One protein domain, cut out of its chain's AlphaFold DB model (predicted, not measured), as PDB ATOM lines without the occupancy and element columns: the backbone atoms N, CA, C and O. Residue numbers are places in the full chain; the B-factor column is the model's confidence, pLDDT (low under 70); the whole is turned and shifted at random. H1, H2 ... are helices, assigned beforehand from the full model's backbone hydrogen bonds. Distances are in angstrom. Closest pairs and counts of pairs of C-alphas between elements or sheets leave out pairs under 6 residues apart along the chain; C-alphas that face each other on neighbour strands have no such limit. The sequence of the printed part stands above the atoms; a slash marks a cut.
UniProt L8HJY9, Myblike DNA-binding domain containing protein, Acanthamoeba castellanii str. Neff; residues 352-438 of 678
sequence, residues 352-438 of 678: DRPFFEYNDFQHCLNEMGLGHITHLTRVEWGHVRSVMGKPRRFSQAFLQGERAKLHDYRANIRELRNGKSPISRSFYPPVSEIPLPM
ATOM      1  N   ASP A 352     145.204 227.907 172.616       89.00
ATOM      2  CA  ASP A 352     145.803 226.620 172.978       89.00
ATOM      3  C   ASP A 352     144.966 225.427 172.514       89.00
ATOM      4  O   ASP A 352     145.477 224.315 172.398       89.00
ATOM      5  N   ARG A 353     143.677 225.642 172.246       86.44
ATOM      6  CA  ARG A 353     142.742 224.584 171.863       86.44
ATOM      7  C   ARG A 353     143.229 223.732 170.673       86.44
ATOM      8  O   ARG A 353     143.241 222.513 170.838       86.44
ATOM      9  N   PRO A 354     143.757 224.289 169.559       85.38
ATOM     10  CA  PRO A 354     144.321 223.477 168.478       85.38
ATOM     11  C   PRO A 354     145.563 222.678 168.892       85.38
ATOM     12  O   PRO A 354     145.788 221.595 168.362       85.38
ATOM     13  N   PHE A 355     146.359 223.167 169.853       88.12
ATOM     14  CA  PHE A 355     147.509 222.425 170.382       88.12
ATOM     15  C   PHE A 355     147.065 221.174 171.150       88.12
ATOM     16  O   PHE A 355     147.702 220.131 171.038       88.12
ATOM     17  N   PHE A 356     145.972 221.261 171.915       86.81
ATOM     18  CA  PHE A 356     145.451 220.138 172.702       86.81
ATOM     19  C   PHE A 356     144.531 219.191 171.918       86.81
ATOM     20  O   PHE A 356     144.454 218.011 172.257       86.81
ATOM     21  N   GLU A 357     143.837 219.678 170.885       85.38
ATOM     22  CA  GLU A 357     143.045 218.840 169.971       85.38
ATOM     23  C   GLU A 357     143.935 218.056 168.987       85.38
ATOM     24  O   GLU A 357     143.534 217.004 168.482       85.38
ATOM     25  N   TYR A 358     145.166 218.519 168.745       87.00
ATOM     26  CA  TYR A 358     146.129 217.829 167.898       87.00
ATOM     27  C   TYR A 358     146.681 216.553 168.551       87.00
ATOM     28  O   TYR A 358     147.156 216.543 169.685       87.00
ATOM     29  N   ASN A 359     146.665 215.452 167.795       87.00
ATOM     30  CA  ASN A 359     147.075 214.134 168.268       87.00
ATOM     31  C   ASN A 359     148.345 213.652 167.545       87.00
ATOM     32  O   ASN A 359     148.260 213.047 166.472       87.00
ATOM     33  N   ASP A 360     149.510 213.857 168.174       83.25
ATOM     34  CA  ASP A 360     150.838 213.413 167.714       83.25
ATOM     35  C   ASP A 360     150.845 211.966 167.190       83.25
ATOM     36  O   ASP A 360     151.449 211.663 166.159       83.25
ATOM     37  N   PHE A 361     150.166 211.053 167.894       85.75
ATOM     38  CA  PHE A 361     150.136 209.634 167.544       85.75
ATOM     39  C   PHE A 361     149.301 209.373 166.288       85.75
ATOM     40  O   PHE A 361     149.714 208.600 165.426       85.75
ATOM     41  N   GLN A 362     148.150 210.033 166.159       85.88
ATOM     42  CA  GLN A 362     147.305 209.914 164.973       85.88
ATOM     43  C   GLN A 362     147.965 210.553 163.746       85.88
ATOM     44  O   GLN A 362     147.920 209.959 162.673       85.88
ATOM     45  N   HIS A 363     148.646 211.695 163.902       84.12
ATOM     46  CA  HIS A 363     149.448 212.287 162.827       84.12
ATOM     47  C   HIS A 363     150.550 211.331 162.357       84.12
ATOM     48  O   HIS A 363     150.643 211.024 161.174       84.12
ATOM     49  N   CYS A 364     151.316 210.779 163.299       85.62
ATOM     50  CA  CYS A 364     152.364 209.796 163.037       85.62
ATOM     51  C   CYS A 364     151.837 208.546 162.300       85.62
ATOM     52  O   CYS A 364     152.460 208.074 161.348       85.62
ATOM     53  N   LEU A 365     150.658 208.028 162.675       87.75
ATOM     54  CA  LEU A 365     150.005 206.944 161.933       87.75
ATOM     55  C   LEU A 365     149.557 207.380 160.530       87.75
ATOM     56  O   LEU A 365     149.705 206.604 159.588       87.75
ATOM     57  N   ASN A 366     149.027 208.595 160.369       87.44
ATOM     58  CA  ASN A 366     148.610 209.129 159.070       87.44
ATOM     59  C   ASN A 366     149.802 209.288 158.110       87.44
ATOM     60  O   ASN A 366     149.707 208.855 156.965       87.44
ATOM     61  N   GLU A 367     150.937 209.817 158.579       84.94
ATOM     62  CA  GLU A 367     152.180 209.945 157.796       84.94
ATOM     63  C   GLU A 367     152.733 208.588 157.330       84.94
ATOM     64  O   GLU A 367     153.302 208.485 156.246       84.94
ATOM     65  N   MET A 368     152.531 207.526 158.118       83.50
ATOM     66  CA  MET A 368     152.882 206.152 157.734       83.50
ATOM     67  C   MET A 368     151.841 205.479 156.824       83.50
ATOM     68  O   MET A 368     152.033 204.328 156.434       83.50
ATOM     69  N   GLY A 369     150.717 206.138 156.523       83.94
ATOM     70  CA  GLY A 369     149.580 205.537 155.820       83.94
ATOM     71  C   GLY A 369     148.785 204.521 156.655       83.94
ATOM     72  O   GLY A 369     147.951 203.806 156.112       83.94
ATOM     73  N   LEU A 370     149.013 204.454 157.970       83.06
ATOM     74  CA  LEU A 370     148.415 203.487 158.900       83.06
ATOM     75  C   LEU A 370     147.142 204.005 159.598       83.06
ATOM     76  O   LEU A 370     146.492 203.250 160.317       83.06
ATOM     77  N   GLY A 371     146.769 205.275 159.411       78.12
ATOM     78  CA  GLY A 371     145.679 205.932 160.152       78.12
ATOM     79  C   GLY A 371     144.283 205.308 160.006       78.12
ATOM     80  O   GLY A 371     143.442 205.474 160.885       78.12
ATOM     81  N   HIS A 372     144.038 204.557 158.929       80.19
ATOM     82  CA  HIS A 372     142.776 203.852 158.674       80.19
ATOM     83  C   HIS A 372     142.770 202.397 159.193       80.19
ATOM     84  O   HIS A 372     141.768 201.694 159.057       80.19
ATOM     85  N   ILE A 373     143.883 201.918 159.760       81.62
ATOM     86  CA  ILE A 373     144.089 200.508 160.104       81.62
ATOM     87  C   ILE A 373     143.715 200.257 161.569       81.62
ATOM     88  O   ILE A 373     144.319 200.797 162.493       81.62
ATOM     89  N   THR A 374     142.746 199.369 161.797       82.88
ATOM     90  CA  THR A 374     142.262 199.007 163.144       82.88
ATOM     91  C   THR A 374     143.147 197.989 163.871       82.88
ATOM     92  O   THR A 374     143.104 197.897 165.099       82.88
ATOM     93  N   HIS A 375     143.968 197.228 163.139       84.25
ATOM     94  CA  HIS A 375     144.837 196.184 163.683       84.25
ATOM     95  C   HIS A 375     146.226 196.218 163.041       84.25
ATOM     96  O   HIS A 375     146.374 195.923 161.862       84.25
ATOM     97  N   LEU A 376     147.246 196.520 163.849       85.31
ATOM     98  CA  LEU A 376     148.650 196.562 163.431       85.31
ATOM     99  C   LEU A 376     149.407 195.312 163.897       85.31
ATOM    100  O   LEU A 376     149.258 194.861 165.041       85.31
ATOM    101  N   THR A 377     150.267 194.765 163.038       88.62
ATOM    102  CA  THR A 377     151.137 193.632 163.366       88.62
ATOM    103  C   THR A 377     152.265 194.039 164.315       88.62
ATOM    104  O   THR A 377     152.587 195.212 164.515       88.62
ATOM    105  N   ARG A 378     152.942 193.049 164.913       89.81
ATOM    106  CA  ARG A 378     154.085 193.303 165.807       89.81
ATOM    107  C   ARG A 378     155.244 194.034 165.107       89.81
ATOM    108  O   ARG A 378     156.004 194.715 165.799       89.81
ATOM    109  N   VAL A 379     155.374 193.888 163.784       87.62
ATOM    110  CA  VAL A 379     156.416 194.534 162.969       87.62
ATOM    111  C   VAL A 379     156.056 195.996 162.714       87.62
ATOM    112  O   VAL A 379     156.874 196.860 163.024       87.62
ATOM    113  N   GLU A 380     154.822 196.293 162.292       86.69
ATOM    114  CA  GLU A 380     154.335 197.678 162.156       86.69
ATOM    115  C   GLU A 380     154.406 198.428 163.491       86.69
ATOM    116  O   GLU A 380     154.978 199.511 163.567       86.69
ATOM    117  N   TRP A 381     153.959 197.813 164.592       88.31
ATOM    118  CA  TRP A 381     154.146 198.373 165.934       88.31
ATOM    119  C   TRP A 381     155.624 198.602 166.296       88.31
ATOM    120  O   TRP A 381     155.936 199.456 167.127       88.31
ATOM    121  N   GLY A 382     156.542 197.813 165.730       88.19
ATOM    122  CA  GLY A 382     157.984 198.034 165.825       88.19
ATOM    123  C   GLY A 382     158.407 199.312 165.108       88.19
ATOM    124  O   GLY A 382     159.109 200.126 165.706       88.19
ATOM    125  N   HIS A 383     157.921 199.514 163.883       86.44
ATOM    126  CA  HIS A 383     158.175 200.710 163.087       86.44
ATOM    127  C   HIS A 383     157.594 201.976 163.740       86.44
ATOM    128  O   HIS A 383     158.340 202.922 163.990       86.44
ATOM    129  N   VAL A 384     156.325 201.951 164.164       88.00
ATOM    130  CA  VAL A 384     155.662 203.061 164.878       88.00
ATOM    131  C   VAL A 384     156.465 203.494 166.115       88.00
ATOM    132  O   VAL A 384     156.718 204.681 166.318       88.00
ATOM    133  N   ARG A 385     156.954 202.536 166.920       87.31
ATOM    134  CA  ARG A 385     157.831 202.829 168.074       87.31
ATOM    135  C   ARG A 385     159.228 203.320 167.689       87.31
ATOM    136  O   ARG A 385     159.865 203.979 168.503       87.31
ATOM    137  N   SER A 386     159.735 202.982 166.505       86.94
ATOM    138  CA  SER A 386     161.030 203.495 166.042       86.94
ATOM    139  C   SER A 386     160.955 204.981 165.680       86.94
ATOM    140  O   SER A 386     161.883 205.717 166.004       86.94
ATOM    141  N   VAL A 387     159.826 205.430 165.120       85.00
ATOM    142  CA  VAL A 387     159.607 206.821 164.685       85.00
ATOM    143  C   VAL A 387     159.129 207.719 165.832       85.00
ATOM    144  O   VAL A 387     159.709 208.775 166.052       85.00
ATOM    145  N   MET A 388     158.168 207.271 166.652       79.44
ATOM    146  CA  MET A 388     157.759 207.988 167.881       79.44
ATOM    147  C   MET A 388     158.868 208.039 168.949       79.44
ATOM    148  O   MET A 388     158.790 208.796 169.921       79.44
ATOM    149  N   GLY A 389     159.890 207.193 168.804       78.81
ATOM    150  CA  GLY A 389     160.966 207.027 169.765       78.81
ATOM    151  C   GLY A 389     160.564 206.245 171.019       78.81
ATOM    152  O   GLY A 389     159.568 205.519 171.086       78.81
ATOM    153  N   LYS A 390     161.401 206.356 172.054       72.31
ATOM    154  CA  LYS A 390     161.226 205.606 173.306       72.31
ATOM    155  C   LYS A 390     159.965 206.087 174.043       72.31
ATOM    156  O   LYS A 390     159.831 207.298 174.228       72.31
ATOM    157  N   PRO A 391     159.102 205.181 174.555       68.25
ATOM    158  CA  PRO A 391     157.978 205.556 175.409       68.25
ATOM    159  C   PRO A 391     158.452 206.439 176.567       68.25
ATOM    160  O   PRO A 391     159.265 206.010 177.394       68.25
ATOM    161  N   ARG A 392     157.993 207.695 176.600       71.88
ATOM    162  CA  ARG A 392     158.446 208.666 177.599       71.88
ATOM    163  C   ARG A 392     157.865 208.297 178.961       71.88
ATOM    164  O   ARG A 392     156.673 208.035 179.096       71.88
ATOM    165  N   ARG A 393     158.716 208.278 179.987       80.56
ATOM    166  CA  ARG A 393     158.265 208.165 181.378       80.56
ATOM    167  C   ARG A 393     157.755 209.529 181.829       80.56
ATOM    168  O   ARG A 393     158.467 210.524 181.673       80.56
ATOM    169  N   PHE A 394     156.567 209.555 182.426       84.88
ATOM    170  CA  PHE A 394     156.054 210.750 183.086       84.88
ATOM    171  C   PHE A 394     157.067 211.216 184.142       84.88
ATOM    172  O   PHE A 394     157.472 210.442 185.010       84.88
ATOM    173  N   SER A 395     157.557 212.443 183.991       88.88
ATOM    174  CA  SER A 395     158.668 213.001 184.763       88.88
ATOM    175  C   SER A 395     158.633 214.527 184.692       88.88
ATOM    176  O   SER A 395     158.056 215.092 183.762       88.88
ATOM    177  N   GLN A 396     159.271 215.207 185.646       90.19
ATOM    178  CA  GLN A 396     159.261 216.672 185.689       90.19
ATOM    179  C   GLN A 396     159.925 217.298 184.450       90.19
ATOM    180  O   GLN A 396     159.385 218.241 183.880       90.19
ATOM    181  N   ALA A 397     161.030 216.716 183.972       87.19
ATOM    182  CA  ALA A 397     161.697 217.144 182.741       87.19
ATOM    183  C   ALA A 397     160.817 216.951 181.489       87.19
ATOM    184  O   ALA A 397     160.850 217.775 180.579       87.19
ATOM    185  N   PHE A 398     159.987 215.900 181.450       88.50
ATOM    186  CA  PHE A 398     158.987 215.733 180.392       88.50
ATOM    187  C   PHE A 398     157.937 216.853 180.441       88.50
ATOM    188  O   PHE A 398     157.709 217.501 179.427       88.50
ATOM    189  N   LEU A 399     157.370 217.149 181.616       90.56
ATOM    190  CA  LEU A 399     156.399 218.241 181.776       90.56
ATOM    191  C   LEU A 399     156.980 219.616 181.416       90.56
ATOM    192  O   LEU A 399     156.286 220.432 180.816       90.56
ATOM    193  N   GLN A 400     158.243 219.877 181.761       90.94
ATOM    194  CA  GLN A 400     158.953 221.096 181.360       90.94
ATOM    195  C   GLN A 400     159.118 221.174 179.835       90.94
ATOM    196  O   GLN A 400     158.845 222.221 179.256       90.94
ATOM    197  N   GLY A 401     159.489 220.067 179.183       89.38
ATOM    198  CA  GLY A 401     159.609 219.994 177.725       89.38
ATOM    199  C   GLY A 401     158.283 220.219 176.991       89.38
ATOM    200  O   GLY A 401     158.236 221.004 176.051       89.38
ATOM    201  N   GLU A 402     157.192 219.592 177.436       88.88
ATOM    202  CA  GLU A 402     155.870 219.797 176.822       88.88
ATOM    203  C   GLU A 402     155.330 221.219 177.063       88.88
ATOM    204  O   GLU A 402     154.739 221.816 176.165       88.88
ATOM    205  N   ARG A 403     155.607 221.823 178.231       90.75
ATOM    206  CA  ARG A 403     155.318 223.250 178.468       90.75
ATOM    207  C   ARG A 403     156.124 224.160 177.543       90.75
ATOM    208  O   ARG A 403     155.553 225.108 177.017       90.75
ATOM    209  N   ALA A 404     157.411 223.880 177.330       90.69
ATOM    210  CA  ALA A 404     158.247 224.657 176.417       90.69
ATOM    211  C   ALA A 404     157.676 224.640 174.989       90.69
ATOM    212  O   ALA A 404     157.445 225.709 174.434       90.69
ATOM    213  N   LYS A 405     157.295 223.462 174.461       88.62
ATOM    214  CA  LYS A 405     156.603 223.359 173.162       88.62
ATOM    215  C   LYS A 405     155.336 224.217 173.092       88.62
ATOM    216  O   LYS A 405     155.109 224.871 172.083       88.62
ATOM    217  N   LEU A 406     154.511 224.220 174.144       90.19
ATOM    218  CA  LEU A 406     153.293 225.036 174.189       90.19
ATOM    219  C   LEU A 406     153.618 226.540 174.175       90.19
ATOM    220  O   LEU A 406     152.937 227.311 173.503       90.19
ATOM    221  N   HIS A 407     154.668 226.974 174.880       90.69
ATOM    222  CA  HIS A 407     155.137 228.362 174.825       90.69
ATOM    223  C   HIS A 407     155.681 228.739 173.439       90.69
ATOM    224  O   HIS A 407     155.321 229.802 172.931       90.69
ATOM    225  N   ASP A 408     156.460 227.860 172.802       89.69
ATOM    226  CA  ASP A 408     156.944 228.050 171.431       89.69
ATOM    227  C   ASP A 408     155.769 228.142 170.447       89.69
ATOM    228  O   ASP A 408     155.708 229.062 169.632       89.69
ATOM    229  N   TYR A 409     154.793 227.236 170.542       90.00
ATOM    230  CA  TYR A 409     153.570 227.262 169.740       90.00
ATOM    231  C   TYR A 409     152.820 228.595 169.899       90.00
ATOM    232  O   TYR A 409     152.572 229.269 168.900       90.00
ATOM    233  N   ARG A 410     152.548 229.040 171.136       89.56
ATOM    234  CA  ARG A 410     151.890 230.333 171.417       89.56
ATOM    235  C   ARG A 410     152.651 231.514 170.809       89.56
ATOM    236  O   ARG A 410     152.037 232.402 170.221       89.56
ATOM    237  N   ALA A 411     153.981 231.530 170.923       88.19
ATOM    238  CA  ALA A 411     154.817 232.579 170.338       88.19
ATOM    239  C   ALA A 411     154.714 232.599 168.801       88.19
ATOM    240  O   ALA A 411     154.518 233.659 168.210       88.19
ATOM    241  N   ASN A 412     154.750 231.428 168.160       87.38
ATOM    242  CA  ASN A 412     154.556 231.306 166.715       87.38
ATOM    243  C   ASN A 412     153.142 231.729 166.273       87.38
ATOM    244  O   ASN A 412     153.028 232.448 165.286       87.38
ATOM    245  N   ILE A 413     152.077 231.370 167.004       86.38
ATOM    246  CA  ILE A 413     150.704 231.830 166.708       86.38
ATOM    247  C   ILE A 413     150.596 233.357 166.783       86.38
ATOM    248  O   ILE A 413     149.959 233.966 165.924       86.38
ATOM    249  N   ARG A 414     151.232 233.998 167.772       87.31
ATOM    250  CA  ARG A 414     151.250 235.466 167.880       87.31
ATOM    251  C   ARG A 414     151.963 236.120 166.692       87.31
ATOM    252  O   ARG A 414     151.447 237.099 166.163       87.31
ATOM    253  N   GLU A 415     153.074 235.565 166.209       84.88
ATOM    254  CA  GLU A 415     153.743 236.107 165.014       84.88
ATOM    255  C   GLU A 415     152.985 235.823 163.708       84.88
ATOM    256  O   GLU A 415     152.912 236.700 162.846       84.88
ATOM    257  N   LEU A 416     152.339 234.659 163.591       83.25
ATOM    258  CA  LEU A 416     151.459 234.323 162.467       83.25
ATOM    259  C   LEU A 416     150.241 235.262 162.389       83.25
ATOM    260  O   LEU A 416     149.898 235.723 161.302       83.25
ATOM    261  N   ARG A 417     149.631 235.621 163.531       83.69
ATOM    262  CA  ARG A 417     148.577 236.658 163.611       83.69
ATOM    263  C   ARG A 417     149.056 238.022 163.112       83.69
ATOM    264  O   ARG A 417     148.279 238.750 162.503       83.69
ATOM    265  N   ASN A 418     150.331 238.340 163.330       81.88
ATOM    266  CA  ASN A 418     150.971 239.574 162.869       81.88
ATOM    267  C   ASN A 418     151.414 239.515 161.390       81.88
ATOM    268  O   ASN A 418     152.127 240.407 160.933       81.88
ATOM    269  N   GLY A 419     151.045 238.464 160.644       76.81
ATOM    270  CA  GLY A 419     151.403 238.289 159.231       76.81
ATOM    271  C   GLY A 419     152.880 237.961 158.981       76.81
ATOM    272  O   GLY A 419     153.343 238.054 157.845       76.81
ATOM    273  N   LYS A 420     153.638 237.596 160.022       80.25
ATOM    274  CA  LYS A 420     155.056 237.227 159.917       80.25
ATOM    275  C   LYS A 420     155.211 235.713 159.764       80.25
ATOM    276  O   LYS A 420     154.340 234.932 160.139       80.25
ATOM    277  N   SER A 421     156.372 235.285 159.267       74.56
ATOM    278  CA  SER A 421     156.772 233.876 159.315       74.56
ATOM    279  C   SER A 421     156.886 233.380 160.765       74.56
ATOM    280  O   SER A 421     157.332 234.154 161.618       74.56
ATOM    281  N   PRO A 422     156.587 232.099 161.053       76.94
ATOM    282  CA  PRO A 422     156.809 231.535 162.378       76.94
ATOM    283  C   PRO A 422     158.294 231.631 162.767       76.94
ATOM    284  O   PRO A 422     159.187 231.438 161.939       76.94
ATOM    285  N   ILE A 423     158.544 231.916 164.046       74.94
ATOM    286  CA  ILE A 423     159.872 232.010 164.675       74.94
ATOM    287  C   ILE A 423     160.647 230.701 164.478       74.94
ATOM    288  O   ILE A 423     161.846 230.710 164.200       74.94
ATOM    289  N   SER A 424     159.958 229.565 164.612       74.56
ATOM    290  CA  SER A 424     160.541 228.243 164.413       74.56
ATOM    291  C   SER A 424     160.168 227.658 163.054       74.56
ATOM    292  O   SER A 424     158.993 227.528 162.717       74.56
ATOM    293  N   ARG A 425     161.179 227.192 162.307       61.84
ATOM    294  CA  ARG A 425     160.973 226.364 161.102       61.84
ATOM    295  C   ARG A 425     160.358 224.997 161.420       61.84
ATOM    296  O   ARG A 425     159.794 224.375 160.531       61.84
ATOM    297  N   SER A 426     160.458 224.540 162.669       65.62
ATOM    298  CA  SER A 426     159.760 223.361 163.186       65.62
ATOM    299  C   SER A 426     158.562 223.788 164.039       65.62
ATOM    300  O   SER A 426     158.427 223.366 165.190       65.62
ATOM    301  N   PHE A 427     157.734 224.691 163.506       70.62
ATOM    302  CA  PHE A 427     156.468 225.070 164.124       70.62
ATOM    303  C   PHE A 427     155.570 223.833 164.261       70.62
ATOM    304  O   PHE A 427     155.357 223.103 163.292       70.62
ATOM    305  N   TYR A 428     155.103 223.575 165.483       71.81
ATOM    306  CA  TYR A 428     154.383 222.358 165.830       71.81
ATOM    307  C   TYR A 428     153.364 222.622 166.953       71.81
ATOM    308  O   TYR A 428     153.723 223.296 167.924       71.81
ATOM    309  N   PRO A 429     152.148 222.057 166.875       77.25
ATOM    310  CA  PRO A 429     151.604 221.367 165.706       77.25
ATOM    311  C   PRO A 429     151.367 222.326 164.525       77.25
ATOM    312  O   PRO A 429     151.207 223.530 164.737       77.25
ATOM    313  N   PRO A 430     151.350 221.822 163.278       72.62
ATOM    314  CA  PRO A 430     150.900 222.611 162.138       72.62
ATOM    315  C   PRO A 430     149.425 222.989 162.332       72.62
ATOM    316  O   PRO A 430     148.604 222.135 162.667       72.62
ATOM    317  N   VAL A 431     149.082 224.258 162.099       70.50
ATOM    318  CA  VAL A 431     147.689 224.723 162.131       70.50
ATOM    319  C   VAL A 431     147.152 224.911 160.716       70.50
ATOM    320  O   VAL A 431     147.790 225.559 159.890       70.50
ATOM    321  N   SER A 432     145.973 224.350 160.439       65.69
ATOM    322  CA  SER A 432     145.252 224.577 159.177       65.69
ATOM    323  C   SER A 432     144.694 225.999 159.095       65.69
ATOM    324  O   SER A 432     144.667 226.599 158.026       65.69
ATOM    325  N   GLU A 433     144.279 226.543 160.241       72.62
ATOM    326  CA  GLU A 433     143.738 227.889 160.398       72.62
ATOM    327  C   GLU A 433     144.421 228.556 161.596       72.62
ATOM    328  O   GLU A 433     144.556 227.953 162.663       72.62
ATOM    329  N   ILE A 434     144.879 229.798 161.431       76.69
ATOM    330  CA  ILE A 434     145.480 230.572 162.524       76.69
ATOM    331  C   ILE A 434     144.335 231.045 163.434       76.69
ATOM    332  O   ILE A 434     143.483 231.795 162.952       76.69
ATOM    333  N   PRO A 435     144.296 230.681 164.734       75.31
ATOM    334  CA  PRO A 435     143.225 231.116 165.626       75.31
ATOM    335  C   PRO A 435     143.186 232.639 165.681       75.31
ATOM    336  O   PRO A 435     144.157 233.262 166.117       75.31
ATOM    337  N   LEU A 436     142.091 233.254 165.241       76.56
ATOM    338  CA  LEU A 436     141.972 234.711 165.178       76.56
ATOM    339  C   LEU A 436     141.973 235.342 166.587       76.56
ATOM    340  O   LEU A 436     141.625 234.675 167.566       76.56
ATOM    341  N   PRO A 437     142.395 236.612 166.736       79.25
ATOM    342  CA  PRO A 437     142.183 237.346 167.977       79.25
ATOM    343  C   PRO A 437     140.680 237.535 168.238       79.25
ATOM    344  O   PRO A 437     139.897 237.717 167.305       79.25
ATOM    345  N   MET A 438     140.272 237.496 169.508       80.19
ATOM    346  CA  MET A 438     138.857 237.590 169.879       80.19
ATOM    347  C   MET A 438     138.317 239.002 169.582       80.19
ATOM    348  O   MET A 438     138.912 239.976 170.051       80.19
TER     349      MET A 438
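Overview. This is residues 352 to 438 of the 678 residues of the protein "Myblike DNA-binding domain containing protein" of Acanthamoeba castellanii str. Neff (UniProt L8HJY9). This is a loose, open frame in which the short helices H1, H2 and H3 make one side and the long helix H4 makes another, with H4 coming back past H1. Residues 389 to 404, which include the first part of H4, stick out from the rest, and residues 418 to 438 fold back after H4 without a named element. The printed part has 87 residues with four named helices, in the order H1 H2 H3 H4, and no named strand; the class is all helix, though under half of the residues, 43, are in named elements. The whole is loose, with a radius of gyration of the C-alphas of 15.6 A, and spans 46 by 32 by 22 A.

Arrangement. Start at H1, residues 353 to 357, which is close to but not clearly touching H4, residues 396 to 417; their closest C-alphas, of Phe 355 and Leu 406, are 7.4 A apart. Next look at H2, residues 360 to 367, and H3, residues 380 to 387: they are close but not clearly touching, with the closest C-alphas, of Leu 365 and Val 384, 7.5 A apart. H2 and H3 run opposite ways at a steep tilt of 68 degrees, only just short of about perpendicular. H1 and H3 are apart, and H2 and H4 are apart. In H1, H2, H3 and H4 every O i to N i+4 pair is within hydrogen-bond range.

Along the chain. Find C-alpha 353 at (142.742, 224.584, 171.863), where H1 begins. H2 then measures 10.6 A and H3 10.9 A from first to last C-alpha. From C-alpha 396 at (159.261, 216.672, 185.689), H4 runs 31.6 A to C-alpha 417 at (148.577, 236.658, 163.611).

Size, cuts and confidence. The C-alphas farthest apart, of Val 379 and Met 438, are 47.0 A from each other. The printed part has no cut. The link from H2 to H3 is long, with 12 residues. The pLDDT is under 70 at residues 391, 425 to 426 and 432.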